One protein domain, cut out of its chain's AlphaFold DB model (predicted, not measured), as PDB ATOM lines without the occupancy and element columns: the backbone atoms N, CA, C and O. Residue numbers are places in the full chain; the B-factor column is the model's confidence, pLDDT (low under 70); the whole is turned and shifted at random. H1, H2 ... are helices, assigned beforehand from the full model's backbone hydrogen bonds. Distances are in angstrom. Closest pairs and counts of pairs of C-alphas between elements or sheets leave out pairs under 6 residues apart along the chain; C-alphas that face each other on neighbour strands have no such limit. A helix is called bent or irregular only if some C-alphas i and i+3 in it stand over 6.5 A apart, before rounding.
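This is residues 28 to 174 of the 176 residues of an uncharacterized protein of Pseudenhygromyxa sp. WMMC2535 (UniProt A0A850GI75). A long helix, H1, sticks out like a handle with residues 28 to 53 from a head of short helices, and it makes the longest axis. In the head, H2, H3 and H9 pack on the far part of H1, while H4 runs through the middle from H2 to the helical hairpin of H6 and H7. The printed part has 147 residues with nine named helices, H1 to H9 in chain order, and no named strand: all helix. It is loose, with a radius of gyration of the C-alphas of 19.0 A, and elongated, spanning 64 by 34 by 33 A.

Find C-alpha 28 at (114.991, 79.003, 132.294), where H1, residues 28 to 68, begins. By its hydrogen bonds it was assigned as one helix, but it is bent: C-alphas 38 and 41 are 6.7 A apart. Its arms are H1a, residues 28 to 38, 15.2 A long, and H1b, residues 41 to 68, 39.9 A long, at a shallow tilt of 27 degrees. Next come H2, residues 78 to 86, and H3, residues 90 to 93. From C-alpha 95 at (99.213, 67.873, 91.554), H4 runs 20.6 A to residue 109. Read on to H5, residues 113 to 118, H6, residues 120 to 134, 21.0 A long, H7, residues 141 to 148, and H8, residues 150 to 153. H9, residues 165 to 172, ends at C-alpha 172 (105.172, 49.633, 77.129).

Start at the hub, H4, which touches H2, H6, H7 and H8. With residues 103 to 107 alone it touches H6 at a steep tilt of 63 degrees; the closest C-alphas, of Val 107 and Arg 127, are 6.0 A apart. It touches H7 at His 100 and Ile 147, closest C-alphas 5.9 A apart. H6 and H7 form a hairpin, opposite ways at a shallow tilt of 17 degrees. H5 is close to H6 but not clearly touching, with closest C-alphas 116 and 123 5.9 A apart. H1b touches H3, closest C-alphas 59 and 91 at 5.2 A, and H9, closest C-alphas 65 and 165 at 6.0 A. Every O i to N i+4 pair is within hydrogen-bond range in H1a, H1b, H4, H5, H6, H7 and H9; in H2 4 of 5 are, and H3 and H8 are too short for such a pair.

The C-alphas of Ala 28 and Ser 174, the two farthest apart, are 66.9 A apart. Without residues 28 to 53, which stand free, the body spans 36 by 35 by 27 A. The printed part has no cut, and the link from H8 to H9, 11 residues, is long. Look for pLDDT under 70 at residues 46 to 51, 70 to 76 and 171 to 174 of this model.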
ATOM      1  N   ALA A  28     116.106  79.397 133.156       90.50
ATOM      2  CA  ALA A  28     114.991  79.003 132.294       90.50
ATOM      3  C   ALA A  28     114.925  79.867 131.023       90.50
ATOM      4  O   ALA A  28     114.803  79.341 129.918       90.50
ATOM      5  N   GLY A  29     115.079  81.186 131.168       92.12
ATOM      6  CA  GLY A  29     115.138  82.125 130.053       92.12
ATOM      7  C   GLY A  29     116.352  81.894 129.156       92.12
ATOM      8  O   GLY A  29     116.216  81.924 127.938       92.12
ATOM      9  N   ALA A  30     117.520  81.596 129.731       91.69
ATOM     10  CA  ALA A  30     118.730  81.283 128.974       91.69
ATOM     11  C   ALA A  30     118.604  79.969 128.185       91.69
ATOM     12  O   ALA A  30     118.998  79.924 127.023       91.69
ATOM     13  N   LEU A  31     118.018  78.923 128.779       93.00
ATOM     14  CA  LEU A  31     117.731  77.660 128.092       93.00
ATOM     15  C   LEU A  31     116.728  77.851 126.956       93.00
ATOM     16  O   LEU A  31     116.958  77.364 125.852       93.00
ATOM     17  N   PHE A  32     115.645  78.589 127.208       92.62
ATOM     18  CA  PHE A  32     114.657  78.906 126.181       92.62
ATOM     19  C   PHE A  32     115.275  79.717 125.041       92.62
ATOM     20  O   PHE A  32     115.082  79.385 123.876       92.62
ATOM     21  N   TRP A  33     116.062  80.744 125.364       92.31
ATOM     22  CA  TRP A  33     116.764  81.558 124.375       92.31
ATOM     23  C   TRP A  33     117.740  80.722 123.543       92.31
ATOM     24  O   TRP A  33     117.744  80.807 122.317       92.31
ATOM     25  N   TRP A  34     118.539  79.873 124.195       93.12
ATOM     26  CA  TRP A  34     119.448  78.959 123.509       93.12
ATOM     27  C   TRP A  34     118.691  78.014 122.570       93.12
ATOM     28  O   TRP A  34     119.065  77.892 121.406       93.12
ATOM     29  N   PHE A  35     117.596  77.408 123.030       92.19
ATOM     30  CA  PHE A  35     116.747  76.555 122.199       92.19
ATOM     31  C   PHE A  35     116.170  77.320 120.997       92.19
ATOM     32  O   PHE A  35     116.269  76.855 119.859       92.19
ATOM     33  N   ALA A  36     115.630  78.519 121.233       87.38
ATOM     34  CA  ALA A  36     115.006  79.354 120.212       87.38
ATOM     35  C   ALA A  36     115.990  79.809 119.123       87.38
ATOM     36  O   ALA A  36     115.598  79.913 117.965       87.38
ATOM     37  N   VAL A  37     117.257  80.066 119.468       89.56
ATOM     38  CA  VAL A  37     118.260  80.566 118.511       89.56
ATOM     39  C   VAL A  37     119.077  79.438 117.874       89.56
ATOM     40  O   VAL A  37     119.429  79.532 116.702       89.56
ATOM     41  N   ALA A  38     119.400  78.373 118.611       86.06
ATOM     42  CA  ALA A  38     120.319  77.340 118.130       86.06
ATOM     43  C   ALA A  38     119.620  76.114 117.528       86.06
ATOM     44  O   ALA A  38     120.166  75.492 116.615       86.06
ATOM     45  N   VAL A  39     118.446  75.739 118.045       85.69
ATOM     46  CA  VAL A  39     117.764  74.488 117.674       85.69
ATOM     47  C   VAL A  39     116.600  74.767 116.737       85.69
ATOM     48  O   VAL A  39     116.531  74.179 115.660       85.69
ATOM     49  N   LEU A  40     115.723  75.702 117.111       83.75
ATOM     50  CA  LEU A  40     114.499  75.993 116.364       83.75
ATOM     51  C   LEU A  40     114.750  76.320 114.876       83.75
ATOM     52  O   LEU A  40     114.064  75.740 114.035       83.75
ATOM     53  N   PRO A  41     115.737  77.165 114.503       82.00
ATOM     54  CA  PRO A  41     115.947  77.511 113.100       82.00
ATOM     55  C   PRO A  41     116.442  76.326 112.274       82.00
ATOM     56  O   PRO A  41     116.048  76.199 111.123       82.00
ATOM     57  N   ARG A  42     117.264  75.443 112.859       75.44
ATOM     58  CA  ARG A  42     117.740  74.234 112.176       75.44
ATOM     59  C   ARG A  42     116.593  73.282 111.897       75.44
ATOM     60  O   ARG A  42     116.409  72.896 110.760       75.44
ATOM     61  N   VAL A  43     115.759  73.012 112.901       76.31
ATOM     62  CA  VAL A  43     114.582  72.152 112.719       76.31
ATOM     63  C   VAL A  43     113.672  72.703 111.618       76.31
ATOM     64  O   VAL A  43     113.249  71.949 110.754       76.31
ATOM     65  N   ILE A  44     113.398  74.010 111.597       75.94
ATOM     66  CA  ILE A  44     112.530  74.607 110.569       75.94
ATOM     67  C   ILE A  44     113.176  74.547 109.178       75.94
ATOM     68  O   ILE A  44     112.512  74.164 108.218       75.94
ATOM     69  N   LEU A  45     114.451  74.927 109.061       75.12
ATOM     70  CA  LEU A  45     115.152  74.981 107.777       75.12
ATOM     71  C   LEU A  45     115.414  73.591 107.201       75.12
ATOM     72  O   LEU A  45     115.220  73.412 106.006       75.12
ATOM     73  N   ASP A  46     115.793  72.618 108.028       69.75
ATOM     74  CA  ASP A  46     116.048  71.246 107.578       69.75
ATOM     75  C   ASP A  46     114.765  70.631 107.001       69.75
ATOM     76  O   ASP A  46     114.784  70.114 105.887       69.75
ATOM     77  N   ASN A  47     113.625  70.800 107.688       68.44
ATOM     78  CA  ASN A  47     112.329  70.371 107.156       68.44
ATOM     79  C   ASN A  47     111.988  71.112 105.853       68.44
ATOM     80  O   ASN A  47     111.568  70.490 104.883       68.44
ATOM     81  N   ALA A  48     112.178  72.435 105.798       64.50
ATOM     82  CA  ALA A  48     111.865  73.219 104.603       64.50
ATOM     83  C   ALA A  48     112.711  72.815 103.382       64.50
ATOM     84  O   ALA A  48     112.185  72.754 102.272       64.50
ATOM     85  N   VAL A  49     113.997  72.513 103.581       67.19
ATOM     86  CA  VAL A  49     114.899  72.034 102.522       67.19
ATOM     87  C   VAL A  49     114.495  70.639 102.056       67.19
ATOM     88  O   VAL A  49     114.485  70.381 100.855       67.19
ATOM     89  N   GLU A  50     114.122  69.750 102.976       68.81
ATOM     90  CA  GLU A  50     113.635  68.416 102.625       68.81
ATOM     91  C   GLU A  50     112.352  68.498 101.783       68.81
ATOM     92  O   GLU A  50     112.284  67.895 100.710       68.81
ATOM     93  N   PHE A  51     111.389  69.334 102.191       69.19
ATOM     94  CA  PHE A  51     110.164  69.582 101.423       69.19
ATOM     95  C   PHE A  51     110.439  70.164 100.027       69.19
ATOM     96  O   PHE A  51     109.881  69.663  99.052       69.19
ATOM     97  N   ASP A  52     111.309  71.171  99.904       73.00
ATOM     98  CA  ASP A  52     111.695  71.754  98.607       73.00
ATOM     99  C   ASP A  52     112.395  70.722  97.709       73.00
ATOM    100  O   ASP A  52     112.080  70.603  96.525       73.00
ATOM    101  N   SER A  53     113.287  69.904  98.275       73.56
ATOM    102  CA  SER A  53     113.988  68.859  97.524       73.56
ATOM    103  C   SER A  53     113.044  67.783  96.987       73.56
ATOM    104  O   SER A  53     113.238  67.301  95.871       73.56
ATOM    105  N   ARG A  54     112.005  67.435  97.754       79.50
ATOM    106  CA  ARG A  54     110.980  66.478  97.345       79.50
ATOM    107  C   ARG A  54     110.106  67.041  96.229       79.50
ATOM    108  O   ARG A  54     109.893  66.349  95.241       79.50
ATOM    109  N   LEU A  55     109.643  68.287  96.352       81.06
ATOM    110  CA  LEU A  55     108.829  68.926  95.312       81.06
ATOM    111  C   LEU A  55     109.585  69.019  93.986       81.06
ATOM    112  O   LEU A  55     109.031  68.677  92.951       81.06
ATOM    113  N   ARG A  56     110.882  69.350  94.017       82.56
ATOM    114  CA  ARG A  56     111.714  69.363  92.803       82.56
ATOM    115  C   ARG A  56     111.909  67.987  92.178       82.56
ATOM    116  O   ARG A  56     112.029  67.886  90.961       82.56
ATOM    117  N   GLN A  57     111.981  66.932  92.989       85.25
ATOM    118  CA  GLN A  57     112.028  65.563  92.474       85.25
ATOM    119  C   GLN A  57     110.699  65.179  91.819       85.25
ATOM    120  O   GLN A  57     110.711  64.605  90.734       85.25
ATOM    121  N   GLU A  58     109.570  65.538  92.435       84.75
ATOM    122  CA  GLU A  58     108.240  65.352  91.845       84.75
ATOM    123  C   GLU A  58     108.089  66.174  90.548       84.75
ATOM    124  O   GLU A  58     107.604  65.638  89.554       84.75
ATOM    125  N   ASP A  59     108.586  67.416  90.503       86.69
ATOM    126  CA  ASP A  59     108.597  68.249  89.293       86.69
ATOM    127  C   ASP A  59     109.379  67.586  88.157       86.69
ATOM    128  O   ASP A  59     108.869  67.430  87.046       86.69
ATOM    129  N   ALA A  60     110.614  67.165  88.444       87.06
ATOM    130  CA  ALA A  60     111.470  66.492  87.476       87.06
ATOM    131  C   ALA A  60     110.839  65.181  86.993       87.06
ATOM    132  O   ALA A  60     110.900  64.871  85.802       87.06
ATOM    133  N   TYR A  61     110.187  64.441  87.895       88.62
ATOM    134  CA  TYR A  61     109.460  63.231  87.545       88.62
ATOM    135  C   TYR A  61     108.310  63.540  86.580       88.62
ATOM    136  O   TYR A  61     108.286  62.964  85.498       88.62
ATOM    137  N   MET A  62     107.423  64.494  86.892       89.31
ATOM    138  CA  MET A  62     106.303  64.878  86.013       89.31
ATOM    139  C   MET A  62     106.776  65.376  84.643       89.31
ATOM    140  O   MET A  62     106.208  65.004  83.617       89.31
ATOM    141  N   GLN A  63     107.840  66.180  84.609       86.50
ATOM    142  CA  GLN A  63     108.419  66.655  83.353       86.50
ATOM    143  C   GLN A  63     109.013  65.508  82.536       86.50
ATOM    144  O   GLN A  63     108.764  65.425  81.338       86.50
ATOM    145  N   SER A  64     109.763  64.602  83.170       86.44
ATOM    146  CA  SER A  64     110.343  63.441  82.486       86.44
ATOM    147  C   SER A  64     109.278  62.460  81.998       86.44
ATOM    148  O   SER A  64     109.394  61.947  80.889       86.44
ATOM    149  N   LEU A  65     108.210  62.265  82.776       86.19
ATOM    150  CA  LEU A  65     107.048  61.466  82.411       86.19
ATOM    151  C   LEU A  65     106.441  62.004  81.111       86.19
ATOM    152  O   LEU A  65     106.310  61.270  80.141       86.19
ATOM    153  N   CYS A  66     106.156  63.303  81.058       86.25
ATOM    154  CA  CYS A  66     105.484  63.922  79.918       86.25
ATOM    155  C   CYS A  66     106.385  64.214  78.713       86.25
ATOM    156  O   CYS A  66     105.884  64.327  77.595       86.25
ATOM    157  N   ALA A  67     107.696  64.344  78.917       83.69
ATOM    158  CA  ALA A  67     108.658  64.516  77.834       83.69
ATOM    159  C   ALA A  67     109.047  63.188  77.169       83.69
ATOM    160  O   ALA A  67     109.305  63.181  75.966       83.69
ATOM    161  N   ASN A  68     109.106  62.090  77.935       77.62
ATOM    162  CA  ASN A  68     109.654  60.816  77.461       77.62
ATOM    163  C   ASN A  68     108.595  59.740  77.190       77.62
ATOM    164  O   ASN A  68     108.835  58.892  76.334       77.62
ATOM    165  N   LEU A  69     107.432  59.760  77.858       70.88
ATOM    166  CA  LEU A  69     106.332  58.873  77.471       70.88
ATOM    167  C   LEU A  69     105.613  59.460  76.264       70.88
ATOM    168  O   LEU A  69     105.044  60.555  76.298       70.88
ATOM    169  N   SER A  70     105.648  58.701  75.179       63.16
ATOM    170  CA  SER A  70     104.842  58.949  73.996       63.16
ATOM    171  C   SER A  70     103.529  58.171  74.091       63.16
ATOM    172  O   SER A  70     103.453  57.149  74.775       63.16
ATOM    173  N   GLU A  71     102.512  58.640  73.371       60.19
ATOM    174  CA  GLU A  71     101.219  57.954  73.223       60.19
ATOM    175  C   GLU A  71     101.380  56.528  72.642       60.19
ATOM    176  O   GLU A  71     100.536  55.669  72.862       60.19
ATOM    177  N   GLU A  72     102.493  56.249  71.946       54.12
ATOM    178  CA  GLU A  72     102.845  54.916  71.430       54.12
ATOM    179  C   GLU A  72     103.408  53.961  72.497       54.12
ATOM    180  O   GLU A  72     103.323  52.748  72.320       54.12
ATOM    181  N   THR A  73     103.978  54.477  73.592       57.00
ATOM    182  CA  THR A  73     104.611  53.662  74.650       57.00
ATOM    183  C   THR A  73     103.655  53.340  75.801       57.00
ATOM    184  O   THR A  73     103.680  52.238  76.328       57.00
ATOM    185  N   MET A  74     102.773  54.265  76.184       58.75
ATOM    186  CA  MET A  74     101.709  54.071  77.180       58.75
ATOM    187  C   MET A  74     100.608  55.108  76.928       58.75
ATOM    188  O   MET A  74     100.885  56.147  76.325       58.75
ATOM    189  N   ASP A  75      99.398  54.874  77.455       63.47
ATOM    190  CA  ASP A  75      98.324  55.877  77.509       63.47
ATOM    191  C   ASP A  75      98.801  57.101  78.310       63.47
ATOM    192  O   ASP A  75      98.701  57.177  79.539       63.47
ATOM    193  N   ARG A  76      99.409  58.057  77.603       68.31
ATOM    194  CA  ARG A  76      99.875  59.317  78.168       68.31
ATOM    195  C   ARG A  76      98.653  60.111  78.610       68.31
ATOM    196  O   ARG A  76      97.835  60.489  77.777       68.31
ATOM    197  N   ASP A  77      98.563  60.420  79.901       76.06
ATOM    198  CA  ASP A  77      97.511  61.298  80.413       76.06
ATOM    199  C   ASP A  77      97.718  62.718  79.857       76.06
ATOM    200  O   ASP A  77      98.600  63.470  80.287       76.06
ATOM    201  N   GLU A  78      96.932  63.067  78.834       79.25
ATOM    202  CA  GLU A  78      97.035  64.356  78.151       79.25
ATOM    203  C   GLU A  78      96.708  65.522  79.085       79.25
ATOM    204  O   GLU A  78      97.363  66.555  79.002       79.25
ATOM    205  N   GLN A  79      95.778  65.359  80.032       79.25
ATOM    206  CA  GLN A  79      95.456  66.415  80.997       79.25
ATOM    207  C   GLN A  79      96.629  66.700  81.936       79.25
ATOM    208  O   GLN A  79      96.931  67.864  82.223       79.25
ATOM    209  N   LEU A  80      97.310  65.656  82.412       84.44
ATOM    210  CA  LEU A  80      98.525  65.795  83.201       84.44
ATOM    211  C   LEU A  80      99.617  66.487  82.388       84.44
ATOM    212  O   LEU A  80     100.225  67.435  82.882       84.44
ATOM    213  N   CYS A  81      99.860  66.047  81.155       88.00
ATOM    214  CA  CYS A  81     100.982  66.543  80.365       88.00
ATOM    215  C   CYS A  81     100.767  67.927  79.759       88.00
ATOM    216  O   CYS A  81     101.719  68.707  79.708       88.00
ATOM    217  N   GLU A  82      99.537  68.287  79.395       86.06
ATOM    218  CA  GLU A  82      99.186  69.665  79.047       86.06
ATOM    219  C   GLU A  82      99.456  70.612  80.218       86.06
ATOM    220  O   GLU A  82     100.023  71.685  80.021       86.06
ATOM    221  N   CYS A  83      99.105  70.209  81.443       86.94
ATOM    222  CA  CYS A  83      99.388  71.011  82.626       86.94
ATOM    223  C   CYS A  83     100.896  71.056  82.919       86.94
ATOM    224  O   CYS A  83     101.472  72.137  83.029       86.94
ATOM    225  N   ALA A  84     101.551  69.897  83.016       87.62
ATOM    226  CA  ALA A  84     102.915  69.787  83.526       87.62
ATOM    227  C   ALA A  84     103.960  70.453  82.621       87.62
ATOM    228  O   ALA A  84     104.959  70.968  83.118       87.62
ATOM    229  N   LEU A  85     103.726  70.468  81.304       85.00
ATOM    230  CA  LEU A  85     104.608  71.121  80.332       85.00
ATOM    231  C   LEU A  85     104.325  72.624  80.175       85.00
ATOM    232  O   LEU A  85     105.160  73.344  79.628       85.00
ATOM    233  N   ALA A  86     103.165  73.107  80.630       87.44
ATOM    234  CA  ALA A  86     102.766  74.508  80.501       87.44
ATOM    235  C   ALA A  86     103.163  75.386  81.699       87.44
ATOM    236  O   ALA A  86     103.074  76.613  81.605       87.44
ATOM    237  N   VAL A  87     103.585  74.790  82.818       87.31
ATOM    238  CA  VAL A  87     103.854  75.498  84.079       87.31
ATOM    239  C   VAL A  87     105.303  75.344  84.537       87.31
ATOM    240  O   VAL A  87     106.001  74.405  84.169       87.31
ATOM    241  N   GLU A  88     105.757  76.281  85.372       82.69
ATOM    242  CA  GLU A  88     107.120  76.273  85.920       82.69
ATOM    243  C   GLU A  88     107.274  75.299  87.106       82.69
ATOM    244  O   GLU A  88     108.333  74.692  87.254       82.69
ATOM    245  N   TYR A  89     106.214  75.105  87.910       84.06
ATOM    246  CA  TYR A  89     106.210  74.272  89.127       84.06
ATOM    247  C   TYR A  89     105.063  73.234  89.112       84.06
ATOM    248  O   TYR A  89     104.046  73.404  89.797       84.06
ATOM    249  N   PRO A  90     105.178  72.155  88.316       84.94
ATOM    250  CA  PRO A  90     104.083  71.209  88.083       84.94
ATOM    251  C   PRO A  90     103.617  70.440  89.333       84.94
ATOM    252  O   PRO A  90     102.427  70.156  89.461       84.94
ATOM    253  N   SER A  91     104.488  70.172  90.304       84.88
ATOM    254  CA  SER A  91     104.146  69.527  91.585       84.88
ATOM    255  C   SER A  91     103.180  70.339  92.449       84.88
ATOM    256  O   SER A  91     102.510  69.778  93.322       84.88
ATOM    257  N   LEU A  92     103.069  71.649  92.207       84.06
ATOM    258  CA  LEU A  92     102.118  72.527  92.884       84.06
ATOM    259  C   LEU A  92     100.834  72.693  92.069       84.06
ATOM    260  O   LEU A  92      99.743  72.484  92.602       84.06
ATOM    261  N   ASP A  93     100.968  73.022  90.784       85.25
ATOM    262  CA  ASP A  93      99.836  73.422  89.940       85.25
ATOM    263  C   ASP A  93      99.102  72.227  89.308       85.25
ATOM    264  O   ASP A  93      97.880  72.251  89.149       85.25
ATOM    265  N   CYS A  94      99.819  71.139  89.021       89.31
ATOM    266  CA  CYS A  94      99.320  69.948  88.324       89.31
ATOM    267  C   CYS A  94      99.201  68.730  89.247       89.31
ATOM    268  O   CYS A  94      99.057  67.590  88.804       89.31
ATOM    269  N   ARG A  95      99.215  68.953  90.564       88.06
ATOM    270  CA  ARG A  95      99.213  67.873  91.554       88.06
ATOM    271  C   ARG A  95      97.976  66.981  91.488       88.06
ATOM    272  O   ARG A  95      98.073  65.785  91.725       88.06
ATOM    273  N   MET A  96      96.805  67.549  91.209       88.06
ATOM    274  CA  MET A  96      95.557  66.780  91.127       88.06
ATOM    275  C   MET A  96      95.556  65.756  89.984       88.06
ATOM    276  O   MET A  96      95.351  64.580  90.292       88.06
ATOM    277  N   PRO A  97      95.798  66.144  88.714       88.38
ATOM    278  CA  PRO A  97      95.894  65.166  87.632       88.38
ATOM    279  C   PRO A  97      97.045  64.182  87.862       88.38
ATOM    280  O   PRO A  97      96.881  62.994  87.618       88.38
ATOM    281  N   PHE A  98      98.159  64.622  88.460       90.38
ATOM    282  CA  PHE A  98      99.250  63.709  88.805       90.38
ATOM    283  C   PHE A  98      98.838  62.650  89.834       90.38
ATOM    284  O   PHE A  98      99.136  61.472  89.658       90.38
ATOM    285  N   MET A  99      98.135  63.045  90.902       90.88
ATOM    286  CA  MET A  99      97.644  62.100  91.910       90.88
ATOM    287  C   MET A  99      96.659  61.101  91.306       90.88
ATOM    288  O   MET A  99      96.722  59.925  91.650       90.88
ATOM    289  N   HIS A 100      95.788  61.554  90.402       90.88
ATOM    290  CA  HIS A 100      94.860  60.682  89.688       90.88
ATOM    291  C   HIS A 100      95.601  59.646  88.838       90.88
ATOM    292  O   HIS A 100      95.457  58.453  89.081       90.88
ATOM    293  N   TRP A 101      96.490  60.098  87.953       90.62
ATOM    294  CA  TRP A 101      97.328  59.219  87.141       90.62
ATOM    295  C   TRP A 101      98.128  58.231  88.006       90.62
ATOM    296  O   TRP A 101      98.152  57.030  87.752       90.62
ATOM    297  N   SER A 102      98.746  58.708  89.091       91.31
ATOM    298  CA  SER A 102      99.543  57.852  89.974       91.31
ATOM    299  C   SER A 102      98.707  56.800  90.707       91.31
ATOM    300  O   SER A 102      99.201  55.700  90.953       91.31
ATOM    301  N   LEU A 103      97.448  57.115  91.035       92.62
ATOM    302  CA  LEU A 103      96.515  56.163  91.626       92.62
ATOM    303  C   LEU A 103      96.255  55.017  90.646       92.62
ATOM    304  O   LEU A 103      96.400  53.865  91.038       92.62
ATOM    305  N   GLU A 104      95.955  55.321  89.381       90.75
ATOM    306  CA  GLU A 104      95.709  54.317  88.335       90.75
ATOM    307  C   GLU A 104      96.915  53.384  88.146       90.75
ATOM    308  O   GLU A 104      96.765  52.159  88.133       90.75
ATOM    309  N   GLN A 105      98.134  53.938  88.113       89.44
ATOM    310  CA  GLN A 105      99.359  53.131  88.034       89.44
ATOM    311  C   GLN A 105      99.500  52.181  89.232       89.44
ATOM    312  O   GLN A 105      99.870  51.014  89.080       89.44
ATOM    313  N   MET A 106      99.180  52.659  90.436       93.00
ATOM    314  CA  MET A 106      99.269  51.855  91.654       93.00
ATOM    315  C   MET A 106      98.163  50.804  91.752       93.00
ATOM    316  O   MET A 106      98.422  49.718  92.266       93.00
ATOM    317  N   VAL A 107      96.963  51.066  91.228       92.38
ATOM    318  CA  VAL A 107      95.909  50.047  91.084       92.38
ATOM    319  C   VAL A 107      96.410  48.907  90.196       92.38
ATOM    320  O   VAL A 107      96.288  47.735  90.568       92.38
ATOM    321  N   GLY A 108      97.042  49.246  89.067       89.81
ATOM    322  CA  GLY A 108      97.679  48.280  88.172       89.81
ATOM    323  C   GLY A 108      98.730  47.432  88.892       89.81
ATOM    324  O   GLY A 108      98.628  46.205  88.911       89.81
ATOM    325  N   ALA A 109      99.684  48.072  89.572       90.00
ATOM    326  CA  ALA A 109     100.732  47.382  90.334       90.00
ATOM    327  C   ALA A 109     100.163  46.475  91.444       90.00
ATOM    328  O   ALA A 109     100.597  45.338  91.618       90.00
ATOM    329  N   CYS A 110      99.136  46.937  92.158       93.25
ATOM    330  CA  CYS A 110      98.478  46.202  93.239       93.25
ATOM    331  C   CYS A 110      97.575  45.046  92.775       93.25
ATOM    332  O   CYS A 110      96.977  44.364  93.614       93.25
ATOM    333  N   THR A 111      97.461  44.816  91.464       92.00
ATOM    334  CA  THR A 111      96.803  43.626  90.907       92.00
ATOM    335  C   THR A 111      97.712  42.395  90.988       92.00
ATOM    336  O   THR A 111      97.218  41.269  91.099       92.00
ATOM    337  N   ASP A 112      99.035  42.586  90.997       92.81
ATOM    338  CA  ASP A 112      99.984  41.498  91.217       92.81
ATOM    339  C   ASP A 112      99.901  40.971  92.660       92.81
ATOM    340  O   ASP A 112      99.930  41.721  93.637       92.81
ATOM    341  N   THR A 113      99.813  39.646  92.805       92.31
ATOM    342  CA  THR A 113      99.583  39.010  94.112       92.31
ATOM    343  C   THR A 113     100.800  39.121  95.029       92.31
ATOM    344  O   THR A 113     100.634  39.286  96.238       92.31
ATOM    345  N   ALA A 114     102.018  39.053  94.484       93.81
ATOM    346  CA  ALA A 114     103.231  39.189  95.289       93.81
ATOM    347  C   ALA A 114     103.370  40.622  95.826       93.81
ATOM    348  O   ALA A 114     103.627  40.822  97.016       93.81
ATOM    349  N   THR A 115     103.110  41.604  94.966       92.12
ATOM    350  CA  THR A 115     103.083  43.029  95.306       92.12
ATOM    351  C   THR A 115     102.017  43.319  96.362       92.12
ATOM    352  O   THR A 115     102.332  43.899  97.403       92.12
ATOM    353  N   PHE A 116     100.791  42.825  96.167       94.38
ATOM    354  CA  PHE A 116      99.693  42.991  97.122       94.38
ATOM    355  C   PHE A 116     100.021  42.432  98.512       94.38
ATOM    356  O   PHE A 116      99.733  43.070  99.520       94.38
ATOM    357  N   GLU A 117     100.628  41.246  98.590       94.25
ATOM    358  CA  GLU A 117     101.017  40.650  99.872       94.25
ATOM    359  C   GLU A 117     102.117  41.450 100.582       94.25
ATOM    360  O   GLU A 117     102.105  41.550 101.810       94.25
ATOM    361  N   SER A 118     103.038  42.050  99.824       93.19
ATOM    362  CA  SER A 118     104.129  42.862 100.373       93.19
ATOM    363  C   SER A 118     103.696  44.251 100.857       93.19
ATOM    364  O   SER A 118     104.277  44.762 101.810       93.19
ATOM    365  N   ALA A 119     102.658  44.827 100.244       95.62
ATOM    366  CA  ALA A 119     102.174  46.187 100.483       95.62
ATOM    367  C   ALA A 119     100.659  46.194 100.744       95.62
ATOM    368  O   ALA A 119      99.883  46.908 100.102       95.62
ATOM    369  N   ARG A 120     100.203  45.318 101.647       96.19
ATOM    370  CA  ARG A 120      98.775  45.030 101.828       96.19
ATOM    371  C   ARG A 120      97.972  46.259 102.244       96.19
ATOM    372  O   ARG A 120      96.864  46.435 101.733       96.19
ATOM    373  N   ALA A 121      98.459  47.074 103.177       96.81
ATOM    374  CA  ALA A 121      97.707  48.233 103.653       96.81
ATOM    375  C   ALA A 121      97.620  49.296 102.553       96.81
ATOM    376  O   ALA A 121      96.518  49.764 102.253       96.81
ATOM    377  N   PHE A 122      98.740  49.585 101.889       97.12
ATOM    378  CA  PHE A 122      98.778  50.465 100.724       97.12
ATOM    379  C   PHE A 122      97.843  50.001  99.600       97.12
ATOM    380  O   PHE A 122      96.950  50.745  99.191       97.12
ATOM    381  N   CYS A 123      97.971  48.756  99.146       97.06
ATOM    382  CA  CYS A 123      97.160  48.233  98.052       97.06
ATOM    383  C   CYS A 123      95.672  48.148  98.401       97.06
ATOM    384  O   CYS A 123      94.825  48.373  97.537       97.06
ATOM    385  N   SER A 124      95.329  47.882  99.664       96.69
ATOM    386  CA  SER A 124      93.937  47.955 100.122       96.69
ATOM    387  C   SER A 124      93.404  49.390 100.082       96.69
ATOM    388  O   SER A 124      92.261  49.605  99.685       96.69
ATOM    389  N   CYS A 125      94.228  50.374 100.460       97.38
ATOM    390  CA  CYS A 125      93.886  51.797 100.424       97.38
ATOM    391  C   CYS A 125      93.618  52.264  98.988       97.38
ATOM    392  O   CYS A 125      92.535  52.763  98.694       97.38
ATOM    393  N   VAL A 126      94.570  52.028  98.085       96.44
ATOM    394  CA  VAL A 126      94.497  52.413  96.667       96.44
ATOM    395  C   VAL A 126      93.290  51.773  95.978       96.44
ATOM    396  O   VAL A 126      92.500  52.485  95.367       96.44
ATOM    397  N   ARG A 127      93.074  50.461  96.146       95.56
ATOM    398  CA  ARG A 127      91.916  49.765  95.554       95.56
ATOM    399  C   ARG A 127      90.580  50.269  96.088       95.56
ATOM    400  O   ARG A 127      89.616  50.347  95.339       95.56
ATOM    401  N   SER A 128      90.516  50.632  97.369       96.31
ATOM    402  CA  SER A 128      89.305  51.223  97.943       96.31
ATOM    403  C   SER A 128      89.017  52.619  97.382       96.31
ATOM    404  O   SER A 128      87.850  52.989  97.253       96.31
ATOM    405  N   LEU A 129      90.049  53.411  97.074       95.69
ATOM    406  CA  LEU A 129      89.870  54.713  96.427       95.69
ATOM    407  C   LEU A 129      89.431  54.567  94.969       95.69
ATOM    408  O   LEU A 129      88.554  55.312  94.543       95.69
ATOM    409  N   ASP A 130      89.997  53.605  94.244       95.50
ATOM    410  CA  ASP A 130      89.611  53.271  92.868       95.50
ATOM    411  C   ASP A 130      88.139  52.840  92.768       95.50
ATOM    412  O   ASP A 130      87.375  53.394  91.981       95.50
ATOM    413  N   GLU A 131      87.694  51.953  93.664       95.19
ATOM    414  CA  GLU A 131      86.288  51.540  93.749       95.19
ATOM    415  C   GLU A 131      85.359  52.739  94.011       95.19
ATOM    416  O   GLU A 131      84.365  52.919  93.311       95.19
ATOM    417  N   GLN A 132      85.719  53.621  94.953       94.75
ATOM    418  CA  GLN A 132      84.964  54.852  95.222       94.75
ATOM    419  C   GLN A 132      84.939  55.810  94.023       94.75
ATOM    420  O   GLN A 132      83.940  56.503  93.826       94.75
ATOM    421  N   LEU A 133      86.021  55.887  93.241       92.88
ATOM    422  CA  LEU A 133      86.068  56.711  92.031       92.88
ATOM    423  C   LEU A 133      85.155  56.164  90.937       92.88
ATOM    424  O   LEU A 133      84.465  56.950  90.292       92.88
ATOM    425  N   GLY A 134      85.091  54.841  90.776       92.06
ATOM    426  CA  GLY A 134      84.192  54.188  89.822       92.06
ATOM    427  C   GLY A 134      82.700  54.424  90.101       92.06
ATOM    428  O   GLY A 134      81.876  54.289  89.197       92.06
ATOM    429  N   GLU A 135      82.340  54.804  91.329       94.06
ATOM    430  CA  GLU A 135      80.959  55.088  91.742       94.06
ATOM    431  C   GLU A 135      80.525  56.550  91.536       94.06
ATOM    432  O   GLU A 135      79.342  56.873  91.694       94.06
ATOM    433  N   VAL A 136      81.447  57.452  91.188       93.62
ATOM    434  CA  VAL A 136      81.174  58.889  91.045       93.62
ATOM    435  C   VAL A 136      81.486  59.394  89.638       93.62
ATOM    436  O   VAL A 136      82.261  58.808  88.892       93.62
ATOM    437  N   ALA A 137      80.886  60.523  89.251       87.94
ATOM    438  CA  ALA A 137      81.250  61.181  87.998       87.94
ATOM    439  C   ALA A 137      82.684  61.735  88.087       87.94
ATOM    440  O   ALA A 137      83.027  62.400  89.067       87.94
ATOM    441  N   SER A 138      83.508  61.493  87.068       81.69
ATOM    442  CA  SER A 138      84.944  61.821  87.072       81.69
ATOM    443  C   SER A 138      85.248  63.321  87.189       81.69
ATOM    444  O   SER A 138      86.258  63.712  87.770       81.69
ATOM    445  N   ASP A 139      84.355  64.185  86.709       84.00
ATOM    446  CA  ASP A 139      84.484  65.644  86.768       84.00
ATOM    447  C   ASP A 139      83.920  66.266  88.060       84.00
ATOM    448  O   ASP A 139      84.065  67.476  88.295       84.00
ATOM    449  N   SER A 140      83.315  65.442  88.922       90.56
ATOM    450  CA  SER A 140      82.645  65.874  90.146       90.56
ATOM    451  C   SER A 140      83.609  66.389  91.216       90.56
ATOM    452  O   SER A 140      84.814  66.118  91.243       90.56
ATOM    453  N   LYS A 141      83.058  67.152  92.164       92.38
ATOM    454  CA  LYS A 141      83.808  67.588  93.346       92.38
ATOM    455  C   LYS A 141      84.181  66.389  94.220       92.38
ATOM    456  O   LYS A 141      85.254  66.382  94.821       92.38
ATOM    457  N   GLU A 142      83.300  65.403  94.283       92.88
ATOM    458  CA  GLU A 142      83.450  64.159  95.021       92.88
ATOM    459  C   GLU A 142      84.656  63.363  94.507       92.88
ATOM    460  O   GLU A 142      85.513  63.000  95.313       92.88
ATOM    461  N   ALA A 143      84.810  63.205  93.187       90.12
ATOM    462  CA  ALA A 143      85.975  62.549  92.584       90.12
ATOM    463  C   ALA A 143      87.292  63.224  92.996       90.12
ATOM    464  O   ALA A 143      88.221  62.569  93.473       90.12
ATOM    465  N   ARG A 144      87.351  64.561  92.940       90.94
ATOM    466  CA  ARG A 144      88.537  65.322  93.381       90.94
ATOM    467  C   ARG A 144      88.853  65.094  94.856       90.94
ATOM    468  O   ARG A 144      90.020  64.992  95.222       90.94
ATOM    469  N   GLN A 145      87.836  65.015  95.713       93.38
ATOM    470  CA  GLN A 145      88.033  64.735  97.136       93.38
ATOM    471  C   GLN A 145      88.536  63.313  97.383       93.38
ATOM    472  O   GLN A 145      89.346  63.120  98.288       93.38
ATOM    473  N   ILE A 146      88.083  62.332  96.601       92.44
ATOM    474  CA  ILE A 146      88.575  60.952  96.684       92.44
ATOM    475  C   ILE A 146      90.044  60.898  96.251       92.44
ATOM    476  O   ILE A 146      90.870  60.402  97.014       92.44
ATOM    477  N   ILE A 147      90.404  61.512  95.118       92.00
ATOM    478  CA  ILE A 147      91.797  61.590  94.636       92.00
ATOM    479  C   ILE A 147      92.711  62.252  95.674       92.00
ATOM    480  O   ILE A 147      93.813  61.778  95.923       92.00
ATOM    481  N   GLN A 148      92.262  63.307  96.360       91.88
ATOM    482  CA  GLN A 148      93.055  63.951  97.419       91.88
ATOM    483  C   GLN A 148      93.403  63.014  98.584       91.88
ATOM    484  O   GLN A 148      94.424  63.216  99.245       91.88
ATOM    485  N   ARG A 149      92.592  61.978  98.840       93.75
ATOM    486  CA  ARG A 149      92.885  60.975  99.875       93.75
ATOM    487  C   ARG A 149      94.032  60.050  99.486       93.75
ATOM    488  O   ARG A 149      94.612  59.444 100.380       93.75
ATOM    489  N   TYR A 150      94.415  59.987  98.211       93.06
ATOM    490  CA  TYR A 150      95.574  59.211  97.774       93.06
ATOM    491  C   TYR A 150      96.860  59.629  98.503       93.06
ATOM    492  O   TYR A 150      97.661  58.778  98.882       93.06
ATOM    493  N   GLY A 151      97.007  60.920  98.828       88.56
ATOM    494  CA  GLY A 151      98.129  61.406  99.637       88.56
ATOM    495  C   GLY A 151      98.216  60.784 101.039       88.56
ATOM    496  O   GLY A 151      99.294  60.758 101.623       88.56
ATOM    497  N   ALA A 152      97.109  60.268 101.584       92.00
ATOM    498  CA  ALA A 152      97.124  59.509 102.832       92.00
ATOM    499  C   ALA A 152      97.563  58.052 102.618       92.00
ATOM    500  O   ALA A 152      98.222  57.496 103.491       92.00
ATOM    501  N   CYS A 153      97.253  57.448 101.463       93.75
ATOM    502  CA  CYS A 153      97.752  56.113 101.125       93.75
ATOM    503  C   CYS A 153      99.279  56.124 100.960       93.75
ATOM    504  O   CYS A 153      99.954  55.246 101.481       93.75
ATOM    505  N   THR A 154      99.847  57.144 100.307       91.19
ATOM    506  CA  THR A 154     101.306  57.254 100.107       91.19
ATOM    507  C   THR A 154     102.090  57.606 101.375       91.19
ATOM    508  O   THR A 154     103.317  57.576 101.361       91.19
ATOM    509  N   ALA A 155     101.401  57.927 102.472       91.06
ATOM    510  CA  ALA A 155     102.005  58.148 103.784       91.06
ATOM    511  C   ALA A 155     102.059  56.876 104.653       91.06
ATOM    512  O   ALA A 155     102.530  56.945 105.786       91.06
ATOM    513  N   LEU A 156     101.544  55.742 104.163       93.00
ATOM    514  CA  LEU A 156     101.605  54.458 104.863       93.00
ATOM    515  C   LEU A 156     103.031  53.888 104.853       93.00
ATOM    516  O   LEU A 156     103.782  54.086 103.902       93.00
ATOM    517  N   ASP A 157     103.378  53.134 105.899       92.81
ATOM    518  CA  ASP A 157     104.723  52.560 106.066       92.81
ATOM    519  C   ASP A 157     105.085  51.534 104.976       92.81
ATOM    520  O   ASP A 157     106.261  51.327 104.685       92.81
ATOM    521  N   ASP A 158     104.079  50.882 104.384       94.69
ATOM    522  CA  ASP A 158     104.215  49.907 103.300       94.69
ATOM    523  C   ASP A 158     103.881  50.499 101.920       94.69
ATOM    524  O   ASP A 158     103.613  49.753 100.976       94.69
ATOM    525  N   ALA A 159     103.870  51.832 101.791       91.88
ATOM    526  CA  ALA A 159     103.576  52.496 100.530       91.88
ATOM    527  C   ALA A 159     104.583  52.117  99.437       91.88
ATOM    528  O   ALA A 159     105.800  52.126  99.639       91.88
ATOM    529  N   LEU A 160     104.054  51.814  98.252       91.12
ATOM    530  CA  LEU A 160     104.867  51.575  97.067       91.12
ATOM    531  C   LEU A 160     105.278  52.905  96.434       91.12
ATOM    532  O   LEU A 160     104.546  53.896  96.473       91.12
ATOM    533  N   PHE A 161     106.454  52.902  95.817       87.62
ATOM    534  CA  PHE A 161     106.947  54.035  95.047       87.62
ATOM    535  C   PHE A 161     106.580  53.871  93.576       87.62
ATOM    536  O   PHE A 161     106.543  52.755  93.056       87.62
ATOM    537  N   LEU A 162     106.348  55.001  92.904       87.38
ATOM    538  CA  LEU A 162     106.227  55.007  91.452       87.38
ATOM    539  C   LEU A 162     107.519  54.451  90.830       87.38
ATOM    540  O   LEU A 162     108.614  54.802  91.287       87.38
ATOM    541  N   PRO A 163     107.412  53.576  89.815       85.50
ATOM    542  CA  PRO A 163     108.579  53.091  89.097       85.50
ATOM    543  C   PRO A 163     109.297  54.258  88.400       85.50
ATOM    544  O   PRO A 163     108.671  55.268  88.078       85.50
ATOM    545  N   PRO A 164     110.612  54.148  88.147       85.25
ATOM    546  CA  PRO A 164     111.312  55.142  87.344       85.25
ATOM    547  C   PRO A 164     110.714  55.198  85.932       85.25
ATOM    548  O   PRO A 164     110.275  54.174  85.407       85.25
ATOM    549  N   VAL A 165     110.734  56.379  85.304       82.44
ATOM    550  CA  VAL A 165     110.115  56.596  83.982       82.44
ATOM    551  C   VAL A 165     110.662  55.633  82.924       82.44
ATOM    552  O   VAL A 165     109.884  55.097  82.145       82.44
ATOM    553  N   ASP A 166     111.957  55.315  82.961       80.81
ATOM    554  CA  ASP A 166     112.570  54.348  82.038       80.81
ATOM    555  C   ASP A 166     111.914  52.956  82.122       80.81
ATOM    556  O   ASP A 166     111.663  52.320  81.105       80.81
ATOM    557  N   ALA A 167     111.544  52.509  83.329       81.44
ATOM    558  CA  ALA A 167     110.870  51.224  83.512       81.44
ATOM    559  C   ALA A 167     109.415  51.238  83.013       81.44
ATOM    560  O   ALA A 167     108.890  50.186  82.651       81.44
ATOM    561  N   LEU A 168     108.763  52.407  82.996       78.38
ATOM    562  CA  LEU A 168     107.432  52.573  82.402       78.38
ATOM    563  C   LEU A 168     107.498  52.497  80.874       78.38
ATOM    564  O   LEU A 168     106.650  51.857  80.259       78.38
ATOM    565  N   ILE A 169     108.531  53.095  80.274       73.94
ATOM    566  CA  ILE A 169     108.782  53.031  78.828       73.94
ATOM    567  C   ILE A 169     109.048  51.579  78.405       73.94
ATOM    568  O   ILE A 169     108.358  51.054  77.533       73.94
ATOM    569  N   ASP A 170     109.966  50.893  79.092       71.31
ATOM    570  CA  ASP A 170     110.325  49.499  78.798       71.31
ATOM    571  C   ASP A 170     109.137  48.529  78.948       71.31
ATOM    572  O   ASP A 170     109.028  47.545  78.212       71.31
ATOM    573  N   ALA A 171     108.229  48.789  79.898       68.12
ATOM    574  CA  ALA A 171     107.021  47.986  80.087       68.12
ATOM    575  C   ALA A 171     106.023  48.138  78.924       68.12
ATOM    576  O   ALA A 171     105.325  47.179  78.590       68.12
ATOM    577  N   GLY A 172     105.982  49.319  78.304       58.72
ATOM    578  CA  GLY A 172     105.172  49.633  77.129       58.72
ATOM    579  C   GLY A 172     105.704  49.056  75.816       58.72
ATOM    580  O   GLY A 172     104.933  48.689  74.934       58.72
ATOM    581  N   GLU A 173     107.024  48.908  75.704       55.31
ATOM    582  CA  GLU A 173     107.719  48.420  74.503       55.31
ATOM    583  C   GLU A 173     107.799  46.883  74.395       55.31
ATOM    584  O   GLU A 173     108.390  46.345  73.454       55.31
ATOM    585  N   SER A 174     107.207  46.150  75.345       42.12
ATOM    586  CA  SER A 174     107.243  44.685  75.360       42.12
ATOM    587  C   SER A 174     106.566  44.112  74.097       42.12
ATOM    588  O   SER A 174     105.376  44.353  73.875       42.12
TER     589      SER A 174